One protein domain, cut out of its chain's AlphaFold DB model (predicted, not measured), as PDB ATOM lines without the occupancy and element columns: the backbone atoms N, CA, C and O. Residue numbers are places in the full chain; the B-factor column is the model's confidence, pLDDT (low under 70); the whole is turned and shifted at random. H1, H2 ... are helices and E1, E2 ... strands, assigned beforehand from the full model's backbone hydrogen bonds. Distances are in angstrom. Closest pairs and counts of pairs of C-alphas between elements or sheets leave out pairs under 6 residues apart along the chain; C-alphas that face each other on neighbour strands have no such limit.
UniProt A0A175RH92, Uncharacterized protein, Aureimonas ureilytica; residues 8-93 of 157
ATOM      1  N   LEU A   8     -39.955  62.117  28.509       77.81
ATOM      2  CA  LEU A   8     -41.361  62.073  28.896       77.81
ATOM      3  C   LEU A   8     -42.167  61.215  27.918       77.81
ATOM      4  O   LEU A   8     -42.953  60.379  28.356       77.81
ATOM      5  N   ASP A   9     -41.917  61.358  26.614       74.44
ATOM      6  CA  ASP A   9     -42.576  60.550  25.587       74.44
ATOM      7  C   ASP A   9     -42.235  59.062  25.740       74.44
ATOM      8  O   ASP A   9     -43.110  58.208  25.605       74.44
ATOM      9  N   MET A  10     -40.990  58.736  26.099       75.25
ATOM     10  CA  MET A  10     -40.574  57.354  26.365       75.25
ATOM     11  C   MET A  10     -41.272  56.758  27.596       75.25
ATOM     12  O   MET A  10     -41.654  55.585  27.590       75.25
ATOM     13  N   ARG A  11     -41.493  57.557  28.650       77.12
ATOM     14  CA  ARG A  11     -42.288  57.129  29.816       77.12
ATOM     15  C   ARG A  11     -43.755  56.938  29.452       77.12
ATOM     16  O   ARG A  11     -44.337  55.933  29.846       77.12
ATOM     17  N   SER A  12     -44.332  57.857  28.678       80.69
ATOM     18  CA  SER A  12     -45.709  57.741  28.203       80.69
ATOM     19  C   SER A  12     -45.904  56.504  27.329       80.69
ATOM     20  O   SER A  12     -46.835  55.752  27.581       80.69
ATOM     21  N   LEU A  13     -44.998  56.221  26.389       78.88
ATOM     22  CA  LEU A  13     -45.043  54.999  25.578       78.88
ATOM     23  C   LEU A  13     -45.024  53.731  26.433       78.88
ATOM     24  O   LEU A  13     -45.767  52.788  26.157       78.88
ATOM     25  N   LYS A  14     -44.222  53.707  27.503       79.75
ATOM     26  CA  LYS A  14     -44.213  52.590  28.453       79.75
ATOM     27  C   LYS A  14     -45.568  52.433  29.153       79.75
ATOM     28  O   LYS A  14     -46.046  51.308  29.275       79.75
ATOM     29  N   THR A  15     -46.189  53.531  29.581       83.81
ATOM     30  CA  THR A  15     -47.535  53.509  30.176       83.81
ATOM     31  C   THR A  15     -48.574  53.003  29.174       83.81
ATOM     32  O   THR A  15     -49.285  52.052  29.482       83.81
ATOM     33  N   MET A  16     -48.590  53.548  27.954       86.31
ATOM     34  CA  MET A  16     -49.521  53.135  26.894       86.31
ATOM     35  C   MET A  16     -49.333  51.664  26.507       86.31
ATOM     36  O   MET A  16     -50.304  50.967  26.240       86.31
ATOM     37  N   SER A  17     -48.096  51.155  26.534       82.75
ATOM     38  CA  SER A  17     -47.819  49.724  26.336       82.75
ATOM     39  C   SER A  17     -48.487  48.867  27.411       82.75
ATOM     40  O   SER A  17     -49.090  47.845  27.099       82.75
ATOM     41  N   GLY A  18     -48.398  49.282  28.679       82.25
ATOM     42  CA  GLY A  18     -49.051  48.589  29.789       82.25
ATOM     43  C   GLY A  18     -50.576  48.633  29.688       82.25
ATOM     44  O   GLY A  18     -51.233  47.623  29.936       82.25
ATOM     45  N   GLU A  19     -51.135  49.772  29.277       87.25
ATOM     46  CA  GLU A  19     -52.575  49.928  29.046       87.25
ATOM     47  C   GLU A  19     -53.065  49.038  27.904       87.25
ATOM     48  O   GLU A  19     -54.045  48.317  28.073       87.25
ATOM     49  N   LEU A  20     -52.341  49.012  26.784       87.69
ATOM     50  CA  LEU A  20     -52.654  48.167  25.636       87.69
ATOM     51  C   LEU A  20     -52.639  46.681  26.000       87.69
ATOM     52  O   LEU A  20     -53.577  45.951  25.689       87.69
ATOM     53  N   VAL A  21     -51.606  46.239  26.718       85.50
ATOM     54  CA  VAL A  21     -51.490  44.853  27.194       85.50
ATOM     55  C   VAL A  21     -52.606  44.512  28.180       85.50
ATOM     56  O   VAL A  21     -53.153  43.415  28.139       85.50
ATOM     57  N   SER A  22     -52.981  45.447  29.052       87.38
ATOM     58  CA  SER A  22     -54.094  45.248  29.985       87.38
ATOM     59  C   SER A  22     -55.434  45.154  29.252       87.38
ATOM     60  O   SER A  22     -56.250  44.298  29.589       87.38
ATOM     61  N   ALA A  23     -55.641  45.972  28.217       88.38
ATOM     62  CA  ALA A  23     -56.873  46.012  27.432       88.38
ATOM     63  C   ALA A  23     -57.144  44.711  26.658       88.38
ATOM     64  O   ALA A  23     -58.302  44.358  26.456       88.38
ATOM     65  N   VAL A  24     -56.100  43.968  26.281       87.25
ATOM     66  CA  VAL A  24     -56.230  42.656  25.618       87.25
ATOM     67  C   VAL A  24     -56.299  41.469  26.589       87.25
ATOM     68  O   VAL A  24     -56.281  40.324  26.151       87.25
ATOM     69  N   GLY A  25     -56.372  41.707  27.904       83.56
ATOM     70  CA  GLY A  25     -56.460  40.642  28.913       83.56
ATOM     71  C   GLY A  25     -55.123  40.225  29.534       83.56
ATOM     72  O   GLY A  25     -55.021  39.149  30.123       83.56
ATOM     73  N   GLY A  26     -54.097  41.072  29.438       81.00
ATOM     74  CA  GLY A  26     -52.803  40.886  30.089       81.00
ATOM     75  C   GLY A  26     -51.729  40.277  29.187       81.00
ATOM     76  O   GLY A  26     -51.938  39.995  28.008       81.00
ATOM     77  N   THR A  27     -50.540  40.078  29.759       79.25
ATOM     78  CA  THR A  27     -49.337  39.654  29.023       79.25
ATOM     79  C   THR A  27     -49.523  38.325  28.302       79.25
ATOM     80  O   THR A  27     -49.153  38.228  27.142       79.25
ATOM     81  N   GLY A  28     -50.152  37.330  28.935       75.88
ATOM     82  CA  GLY A  28     -50.391  36.024  28.311       75.88
ATOM     83  C   GLY A  28     -51.261  36.107  27.053       75.88
ATOM     84  O   GLY A  28     -50.913  35.525  26.028       75.88
ATOM     85  N   ALA A  29     -52.352  36.876  27.102       81.25
ATOM     86  CA  ALA A  29     -53.225  37.087  25.949       81.25
ATOM     87  C   ALA A  29     -52.522  37.897  24.848       81.25
ATOM     88  O   ALA A  29     -52.578  37.531  23.677       81.25
ATOM     89  N   ALA A  30     -51.780  38.942  25.229       80.12
ATOM     90  CA  ALA A  30     -50.977  39.724  24.297       80.12
ATOM     91  C   ALA A  30     -49.929  38.852  23.574       80.12
ATOM     92  O   ALA A  30     -49.816  38.912  22.352       80.12
ATOM     93  N   SER A  31     -49.201  37.997  24.298       76.44
ATOM     94  CA  SER A  31     -48.172  37.116  23.725       76.44
ATOM     95  C   SER A  31     -48.729  36.119  22.705       76.44
ATOM     96  O   SER A  31     -48.037  35.800  21.742       76.44
ATOM     97  N   LEU A  32     -49.977  35.659  22.866       76.88
ATOM     98  CA  LEU A  32     -50.648  34.797  21.882       76.88
ATOM     99  C   LEU A  32     -50.984  35.536  20.578       76.88
ATOM    100  O   LEU A  32     -51.011  34.929  19.511       76.88
ATOM    101  N   LEU A  33     -51.223  36.846  20.653       74.19
ATOM    102  CA  LEU A  33     -51.551  37.693  19.502       74.19
ATOM    103  C   LEU A  33     -50.304  38.199  18.753       74.19
ATOM    104  O   LEU A  33     -50.420  38.754  17.656       74.19
ATOM    105  N   MET A  34     -49.115  38.002  19.329       74.25
ATOM    106  CA  MET A  34     -47.837  38.503  18.818       74.25
ATOM    107  C   MET A  34     -46.779  37.393  18.711       74.25
ATOM    108  O   MET A  34     -45.788  37.408  19.447       74.25
ATOM    109  N   PRO A  35     -46.967  36.416  17.808       70.31
ATOM    110  CA  PRO A  35     -45.939  35.423  17.530       70.31
ATOM    111  C   PRO A  35     -44.717  36.089  16.883       70.31
ATOM    112  O   PRO A  35     -44.854  36.841  15.920       70.31
ATOM    113  N   VAL A  36     -43.519  35.794  17.386       66.69
ATOM    114  CA  VAL A  36     -42.248  36.202  16.773       66.69
ATOM    115  C   VAL A  36     -41.565  34.973  16.207       66.69
ATOM    116  O   VAL A  36     -41.459  33.956  16.883       66.69
ATOM    117  N   VAL A  37     -41.086  35.073  14.973       65.62
ATOM    118  CA  VAL A  37     -40.266  34.030  14.353       65.62
ATOM    119  C   VAL A  37     -38.800  34.384  14.581       65.62
ATOM    120  O   VAL A  37     -38.391  35.502  14.277       65.62
ATOM    121  N   ASN A  38     -38.022  33.471  15.164       65.62
ATOM    122  CA  ASN A  38     -36.583  33.681  15.347       65.62
ATOM    123  C   ASN A  38     -35.794  33.381  14.055       65.62
ATOM    124  O   ASN A  38     -36.337  32.836  13.096       65.62
ATOM    125  N   ASP A  39     -34.486  33.656  14.053       61.56
ATOM    126  CA  ASP A  39     -33.590  33.420  12.901       61.56
ATOM    127  C   ASP A  39     -33.503  31.944  12.458       61.56
ATOM    128  O   ASP A  39     -32.927  31.630  11.418       61.56
ATOM    129  N   LYS A  40     -34.056  31.020  13.253       69.75
ATOM    130  CA  LYS A  40     -34.135  29.580  12.967       69.75
ATOM    131  C   LYS A  40     -35.511  29.147  12.450       69.75
ATOM    132  O   LYS A  40     -35.722  27.956  12.241       69.75
ATOM    133  N   GLY A  41     -36.441  30.083  12.248       67.31
ATOM    134  CA  GLY A  41     -37.800  29.801  11.784       67.31
ATOM    135  C   GLY A  41     -38.758  29.315  12.878       67.31
ATOM    136  O   GLY A  41     -39.858  28.865  12.571       67.31
ATOM    137  N   GLU A  42     -38.372  29.382  14.152       71.31
ATOM    138  CA  GLU A  42     -39.209  28.917  15.259       71.31
ATOM    139  C   GLU A  42     -40.134  30.034  15.747       71.31
ATOM    140  O   GLU A  42     -39.697  31.170  15.946       71.31
ATOM    141  N   VAL A  43     -41.401  29.694  15.996       71.94
ATOM    142  CA  VAL A  43     -42.393  30.620  16.551       71.94
ATOM    143  C   VAL A  43     -42.262  30.667  18.071       71.94
ATOM    144  O   VAL A  43     -42.473  29.664  18.754       71.94
ATOM    145  N   HIS A  44     -41.971  31.848  18.603       65.94
ATOM    146  CA  HIS A  44     -41.843  32.124  20.028       65.94
ATOM    147  C   HIS A  44     -42.812  33.232  20.460       65.94
ATOM    148  O   HIS A  44     -43.002  34.210  19.731       65.94
ATOM    149  N   PRO A  45     -43.429  33.122  21.649       65.19
ATOM    150  CA  PRO A  45     -44.211  34.213  22.214       65.19
ATOM    151  C   PRO A  45     -43.298  35.378  22.623       65.19
ATOM    152  O   PRO A  45     -42.204  35.165  23.149       65.19
ATOM    153  N   ILE A  46     -43.766  36.621  22.461       67.12
ATOM    154  CA  ILE A  46     -43.083  37.785  23.047       67.12
ATOM    155  C   ILE A  46     -43.113  37.676  24.572       67.12
ATOM    156  O   ILE A  46     -44.187  37.603  25.170       67.12
ATOM    157  N   SER A  47     -41.937  37.709  25.200       59.34
ATOM    158  CA  SER A  47     -41.793  37.658  26.658       59.34
ATOM    159  C   SER A  47     -42.074  39.002  27.332       59.34
ATOM    160  O   SER A  47     -42.561  39.031  28.459       59.34
ATOM    161  N   GLU A  48     -41.792  40.121  26.653       63.19
ATOM    162  CA  GLU A  48     -42.048  41.475  27.158       63.19
ATOM    163  C   GLU A  48     -42.653  42.385  26.076       63.19
ATOM    164  O   GLU A  48     -41.928  42.937  25.248       63.19
ATOM    165  N   PRO A  49     -43.980  42.588  26.067       61.97
ATOM    166  CA  PRO A  49     -44.622  43.469  25.101       61.97
ATOM    167  C   PRO A  49     -44.404  44.950  25.458       61.97
ATOM    168  O   PRO A  49     -45.109  45.504  26.303       61.97
ATOM    169  N   ARG A  50     -43.425  45.611  24.822       62.00
ATOM    170  CA  ARG A  50     -43.137  47.048  25.016       62.00
ATOM    171  C   ARG A  50     -43.056  47.823  23.703       62.00
ATOM    172  O   ARG A  50     -42.365  47.406  22.779       62.00
ATOM    173  N   VAL A  51     -43.677  48.999  23.651       60.22
ATOM    174  CA  VAL A  51     -43.552  49.957  22.540       60.22
ATOM    175  C   VAL A  51     -42.368  50.894  22.804       60.22
ATOM    176  O   VAL A  51     -42.262  51.479  23.881       60.22
ATOM    177  N   SER A  52     -41.470  51.045  21.827       51.88
ATOM    178  CA  SER A  52     -40.295  51.929  21.886       51.88
ATOM    179  C   SER A  52     -40.244  52.839  20.657       51.88
ATOM    180  O   SER A  52     -40.619  52.423  19.566       51.88
ATOM    181  N   GLY A  53     -39.748  54.068  20.831       42.00
ATOM    182  CA  GLY A  53     -39.482  55.008  19.733       42.00
ATOM    183  C   GLY A  53     -38.161  54.761  18.987       42.00
ATOM    184  O   GLY A  53     -37.907  55.411  17.977       42.00
ATOM    185  N   TYR A  54     -37.324  53.832  19.466       42.34
ATOM    186  CA  TYR A  54     -36.042  53.462  18.861       42.34
ATOM    187  C   TYR A  54     -36.101  51.996  18.425       42.34
ATOM    188  O   TYR A  54     -36.020  51.099  19.265       42.34
ATOM    189  N   CYS A  55     -36.258  51.738  17.127       40.56
ATOM    190  CA  CYS A  55     -36.135  50.388  16.577       40.56
ATOM    191  C   CYS A  55     -34.686  50.145  16.143       40.56
ATOM    192  O   CYS A  55     -34.174  50.847  15.274       40.56
ATOM    193  N   THR A  56     -34.043  49.125  16.711       40.19
ATOM    194  CA  THR A  56     -32.867  48.480  16.110       40.19
ATOM    195  C   THR A  56     -33.162  46.988  15.989       40.19
ATOM    196  O   THR A  56     -33.812  46.405  16.855       40.19
ATOM    197  N   THR A  57     -32.735  46.374  14.887       41.97
ATOM    198  CA  THR A  57     -33.010  44.966  14.547       41.97
ATOM    199  C   THR A  57     -32.409  43.966  15.538       41.97
ATOM    200  O   THR A  57     -32.828  42.816  15.572       41.97
ATOM    201  N   SER A  58     -31.466  44.393  16.380       47.50
ATOM    202  CA  SER A  58     -30.736  43.534  17.315       47.50
ATOM    203  C   SER A  58     -31.506  43.115  18.576       47.50
ATOM    204  O   SER A  58     -30.973  42.317  19.338       47.50
ATOM    205  N   ASP A  59     -32.711  43.637  18.837       47.00
ATOM    206  CA  ASP A  59     -33.385  43.454  20.140       47.00
ATOM    207  C   ASP A  59     -34.905  43.177  20.017       47.00
ATOM    208  O   ASP A  59     -35.730  43.643  20.800       47.00
ATOM    209  N   MET A  60     -35.316  42.409  19.001       46.97
ATOM    210  CA  MET A  60     -36.737  42.167  18.671       46.97
ATOM    211  C   MET A  60     -37.544  41.385  19.727       46.97
ATOM    212  O   MET A  60     -38.770  41.410  19.689       46.97
ATOM    213  N   THR A  61     -36.903  40.708  20.685       47.56
ATOM    214  CA  THR A  61     -37.595  39.903  21.717       47.56
ATOM    215  C   THR A  61     -38.198  40.742  22.847       47.56
ATOM    216  O   THR A  61     -39.032  40.250  23.611       47.56
ATOM    217  N   ARG A  62     -37.793  42.014  22.956       47.94
ATOM    218  CA  ARG A  62     -38.219  42.954  24.009       47.94
ATOM    219  C   ARG A  62     -39.127  44.070  23.505       47.94
ATOM    220  O   ARG A  62     -39.613  44.865  24.310       47.94
ATOM    221  N   PHE A  63     -39.323  44.162  22.191       60.00
ATOM    222  CA  PHE A  63     -39.972  45.302  21.554       60.00
ATOM    223  C   PHE A  63     -41.099  44.874  20.623       60.00
ATOM    224  O   PHE A  63     -41.046  43.835  19.976       60.00
ATOM    225  N   MET A  64     -42.128  45.713  20.565       62.06
ATOM    226  CA  MET A  64     -43.326  45.515  19.767       62.06
ATOM    227  C   MET A  64     -43.216  46.335  18.473       62.06
ATOM    228  O   MET A  64     -43.295  47.565  18.528       62.06
ATOM    229  N   PRO A  65     -43.042  45.692  17.305       64.12
ATOM    230  CA  PRO A  65     -43.192  46.352  16.015       64.12
ATOM    231  C   PRO A  65     -44.559  47.033  15.882       64.12
ATOM    232  O   PRO A  65     -45.544  46.578  16.466       64.12
ATOM    233  N   ILE A  66     -44.658  48.063  15.036       67.81
ATOM    234  CA  ILE A  66     -45.924  48.788  14.800       67.81
ATOM    235  C   ILE A  66     -47.060  47.835  14.391       67.81
ATOM    236  O   ILE A  66     -48.176  47.972  14.877       67.81
ATOM    237  N   HIS A  67     -46.786  46.816  13.571       65.25
ATOM    238  CA  HIS A  67     -47.811  45.842  13.175       65.25
ATOM    239  C   HIS A  67     -48.355  45.018  14.360       65.25
ATOM    240  O   HIS A  67     -49.525  44.644  14.367       65.25
ATOM    241  N   HIS A  68     -47.540  44.762  15.388       73.44
ATOM    242  CA  HIS A  68     -47.992  44.121  16.623       73.44
ATOM    243  C   HIS A  68     -48.836  45.070  17.482       73.44
ATOM    244  O   HIS A  68     -49.852  44.639  18.021       73.44
ATOM    245  N   VAL A  69     -48.487  46.361  17.539       78.25
ATOM    246  CA  VAL A  69     -49.317  47.386  18.202       78.25
ATOM    247  C   VAL A  69     -50.712  47.419  17.582       78.25
ATOM    248  O   VAL A  69     -51.701  47.307  18.300       78.25
ATOM    249  N   VAL A  70     -50.793  47.476  16.251       79.31
ATOM    250  CA  VAL A  70     -52.067  47.491  15.517       79.31
ATOM    251  C   VAL A  70     -52.889  46.230  15.796       79.31
ATOM    252  O   VAL A  70     -54.081  46.322  16.074       79.31
ATOM    253  N   ARG A  71     -52.262  45.045  15.785       79.75
ATOM    254  CA  ARG A  71     -52.945  43.785  16.125       79.75
ATOM    255  C   ARG A  71     -53.548  43.802  17.527       79.75
ATOM    256  O   ARG A  71     -54.682  43.358  17.700       79.75
ATOM    257  N   LEU A  72     -52.812  44.308  18.515       83.50
ATOM    258  CA  LEU A  72     -53.328  44.421  19.875       83.50
ATOM    259  C   LEU A  72     -54.446  45.459  19.986       83.50
ATOM    260  O   LEU A  72     -55.416  45.209  20.688       83.50
ATOM    261  N   GLU A  73     -54.355  46.593  19.293       87.38
ATOM    262  CA  GLU A  73     -55.411  47.617  19.306       87.38
ATOM    263  C   GLU A  73     -56.710  47.109  18.666       87.38
ATOM    264  O   GLU A  73     -57.796  47.379  19.181       87.38
ATOM    265  N   ILE A  74     -56.611  46.300  17.604       84.38
ATOM    266  CA  ILE A  74     -57.759  45.592  17.015       84.38
ATOM    267  C   ILE A  74     -58.366  44.625  18.037       84.38
ATOM    268  O   ILE A  74     -59.577  44.646  18.251       84.38
ATOM    269  N   ALA A  75     -57.542  43.807  18.698       83.81
ATOM    270  CA  ALA A  75     -58.013  42.862  19.712       83.81
ATOM    271  C   ALA A  75     -58.617  43.559  20.946       83.81
ATOM    272  O   ALA A  75     -59.573  43.058  21.531       83.81
ATOM    273  N   ALA A  76     -58.091  44.728  21.315       86.88
ATOM    274  CA  ALA A  76     -58.619  45.577  22.378       86.88
ATOM    275  C   ALA A  76     -59.897  46.332  21.965       86.88
ATOM    276  O   ALA A  76     -60.570  46.901  22.824       86.88
ATOM    277  N   GLY A  77     -60.218  46.382  20.667       86.31
ATOM    278  CA  GLY A  77     -61.345  47.138  20.119       86.31
ATOM    279  C   GLY A  77     -61.182  48.661  20.187       86.31
ATOM    280  O   GLY A  77     -62.164  49.384  20.025       86.31
ATOM    281  N   GLN A  78     -59.972  49.167  20.451       86.25
ATOM    282  CA  GLN A  78     -59.701  50.599  20.597       86.25
ATOM    283  C   GLN A  78     -58.230  50.943  20.329       86.25
ATOM    284  O   GLN A  78     -57.321  50.197  20.691       86.25
ATOM    285  N   GLY A  79     -57.997  52.127  19.751       85.50
ATOM    286  CA  GLY A  79     -56.660  52.704  19.615       85.50
ATOM    287  C   GLY A  79     -56.202  53.351  20.924       85.50
ATOM    288  O   GLY A  79     -56.828  54.300  21.395       85.50
ATOM    289  N   ILE A  80     -55.101  52.864  21.492       87.19
ATOM    290  CA  ILE A  80     -54.498  53.348  22.745       87.19
ATOM    291  C   ILE A  80     -53.190  54.069  22.416       87.19
ATOM    292  O   ILE A  80     -53.055  55.275  22.619       87.19
ATOM    293  N   VAL A  81     -52.248  53.344  21.815       85.12
ATOM    294  CA  VAL A  81     -50.942  53.861  21.402       85.12
ATOM    295  C   VAL A  81     -51.103  54.768  20.185       85.12
ATOM    296  O   VAL A  81     -50.564  55.875  20.179       85.12
ATOM    297  N   SER A  82     -51.890  54.352  19.191       83.56
ATOM    298  CA  SER A  82     -52.160  55.138  17.981       83.56
ATOM    299  C   SER A  82     -52.867  56.454  18.308       83.56
ATOM    300  O   SER A  82     -52.525  57.507  17.761       83.56
ATOM    301  N   LYS A  83     -53.802  56.423  19.267       84.19
ATOM    302  CA  LYS A  83     -54.481  57.626  19.759       84.19
ATOM    303  C   LYS A  83     -53.499  58.564  20.455       84.19
ATOM    304  O   LYS A  83     -53.412  59.725  20.077       84.19
ATOM    305  N   TRP A  84     -52.694  58.051  21.387       87.25
ATOM    306  CA  TRP A  84     -51.677  58.855  22.069       87.25
ATOM    307  C   TRP A  84     -50.665  59.484  21.096       87.25
ATOM    308  O   TRP A  84     -50.311  60.654  21.246       87.25
ATOM    309  N   MET A  85     -50.215  58.741  20.077       80.12
ATOM    310  CA  MET A  85     -49.310  59.269  19.049       80.12
ATOM    311  C   MET A  85     -49.965  60.396  18.243       80.12
ATOM    312  O   MET A  85     -49.318  61.410  17.976       80.12
ATOM    313  N   THR A  86     -51.244  60.247  17.899       77.75
ATOM    314  CA  THR A  86     -52.019  61.278  17.196       77.75
ATOM    315  C   THR A  86     -52.193  62.524  18.068       77.75
ATOM    316  O   THR A  86     -51.874  63.629  17.630       77.75
ATOM    317  N   ASP A  87     -52.584  62.353  19.333       81.12
ATOM    318  CA  ASP A  87     -52.741  63.446  20.299       81.12
ATOM    319  C   ASP A  87     -51.413  64.191  20.527       81.12
ATOM    320  O   ASP A  87     -51.378  65.421  20.623       81.12
ATOM    321  N   ARG A  88     -50.292  63.457  20.568       79.19
ATOM    322  CA  ARG A  88     -48.942  64.032  20.639       79.19
ATOM    323  C   ARG A  88     -48.627  64.876  19.407       79.19
ATOM    324  O   ARG A  88     -48.141  65.989  19.568       79.19
ATOM    325  N   LEU A  89     -48.912  64.384  18.201       72.69
ATOM    326  CA  LEU A  89     -48.674  65.137  16.967       72.69
ATOM    327  C   LEU A  89     -49.476  66.443  16.937       72.69
ATOM    328  O   LEU A  89     -48.916  67.482  16.582       72.69
ATOM    329  N   VAL A  90     -50.747  66.403  17.349       73.75
ATOM    330  CA  VAL A  90     -51.600  67.597  17.480       73.75
ATOM    331  C   VAL A  90     -50.996  68.581  18.486       73.75
ATOM    332  O   VAL A  90     -50.823  69.757  18.170       73.75
ATOM    333  N   ARG A  91     -50.605  68.102  19.674       75.62
ATOM    334  CA  ARG A  91     -49.986  68.929  20.726       75.62
ATOM    335  C   ARG A  91     -48.667  69.565  20.289       75.62
ATOM    336  O   ARG A  91     -48.411  70.720  20.616       75.62
ATOM    337  N   ASP A  92     -47.834  68.829  19.564       71.00
ATOM    338  CA  ASP A  92     -46.518  69.295  19.121       71.00
ATOM    339  C   ASP A  92     -46.615  70.323  17.977       71.00
ATOM    340  O   ASP A  92     -45.594  70.867  17.544       71.00
ATOM    341  N   GLY A  93     -47.827  70.593  17.469       59.44
ATOM    342  CA  GLY A  93     -48.079  71.521  16.364       59.44
ATOM    343  C   GLY A  93     -47.513  71.043  15.024       59.44
ATOM    344  O   GLY A  93     -47.567  71.767  14.035       59.44
TER     345      GLY A  93
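This is residues 8 to 93 of the 157 residues of an uncharacterized protein of Aureimonas ureilytica (UniProt A0A175RH92). At one end of an elongated, mostly helical body sits a small antiparallel hairpin, E1 and E2; in the body H1 packs on H3 and H4, and H2 on H3. The printed part has 86 residues, with four named helices and two strands in the order H1 H2 E1 E2 H3 H4. It is compact, radius of gyration of the C-alphas 13.1 A, spanning 44 by 27 by 17 A.

E1 is residues 35 to 37, E2 43 to 45. H1, residues 8 to 23, 22.4 A long from first to last C-alpha, begins at C-alpha 8 (-41.361, 62.073, 28.896). H2 is residues 27 to 33, H3 66 to 76. H4, residues 81 to 91, ends at C-alpha 91 (-49.986, 68.929, 20.726).

In the hairpin E1 and E2, N 36 and O 44 are within hydrogen-bond range, 2.9 A. H2 touches H3, closest C-alphas Ala 30 and Leu 72, 6.9 A. H1 touches H3 with residues 20 to 23 alone, at a steep tilt of 44 degrees, closest C-alphas Ala 23 and Ala 76, 5.4 A. H1 touches H4 with residues 13 to 20 alone, opposite ways, closest C-alphas Met 16 and Val 81, 5.7 A. In H1, H2, H3 and H4 every O i to N i+4 pair is within hydrogen-bond range.

The farthest C-alphas, Lys 40 and Gly 93, are 44.3 A apart. The printed part has no cut; the link E2 to H3 is long. Residues 36 to 41, 44 to 67 and 93 have pLDDT under 70.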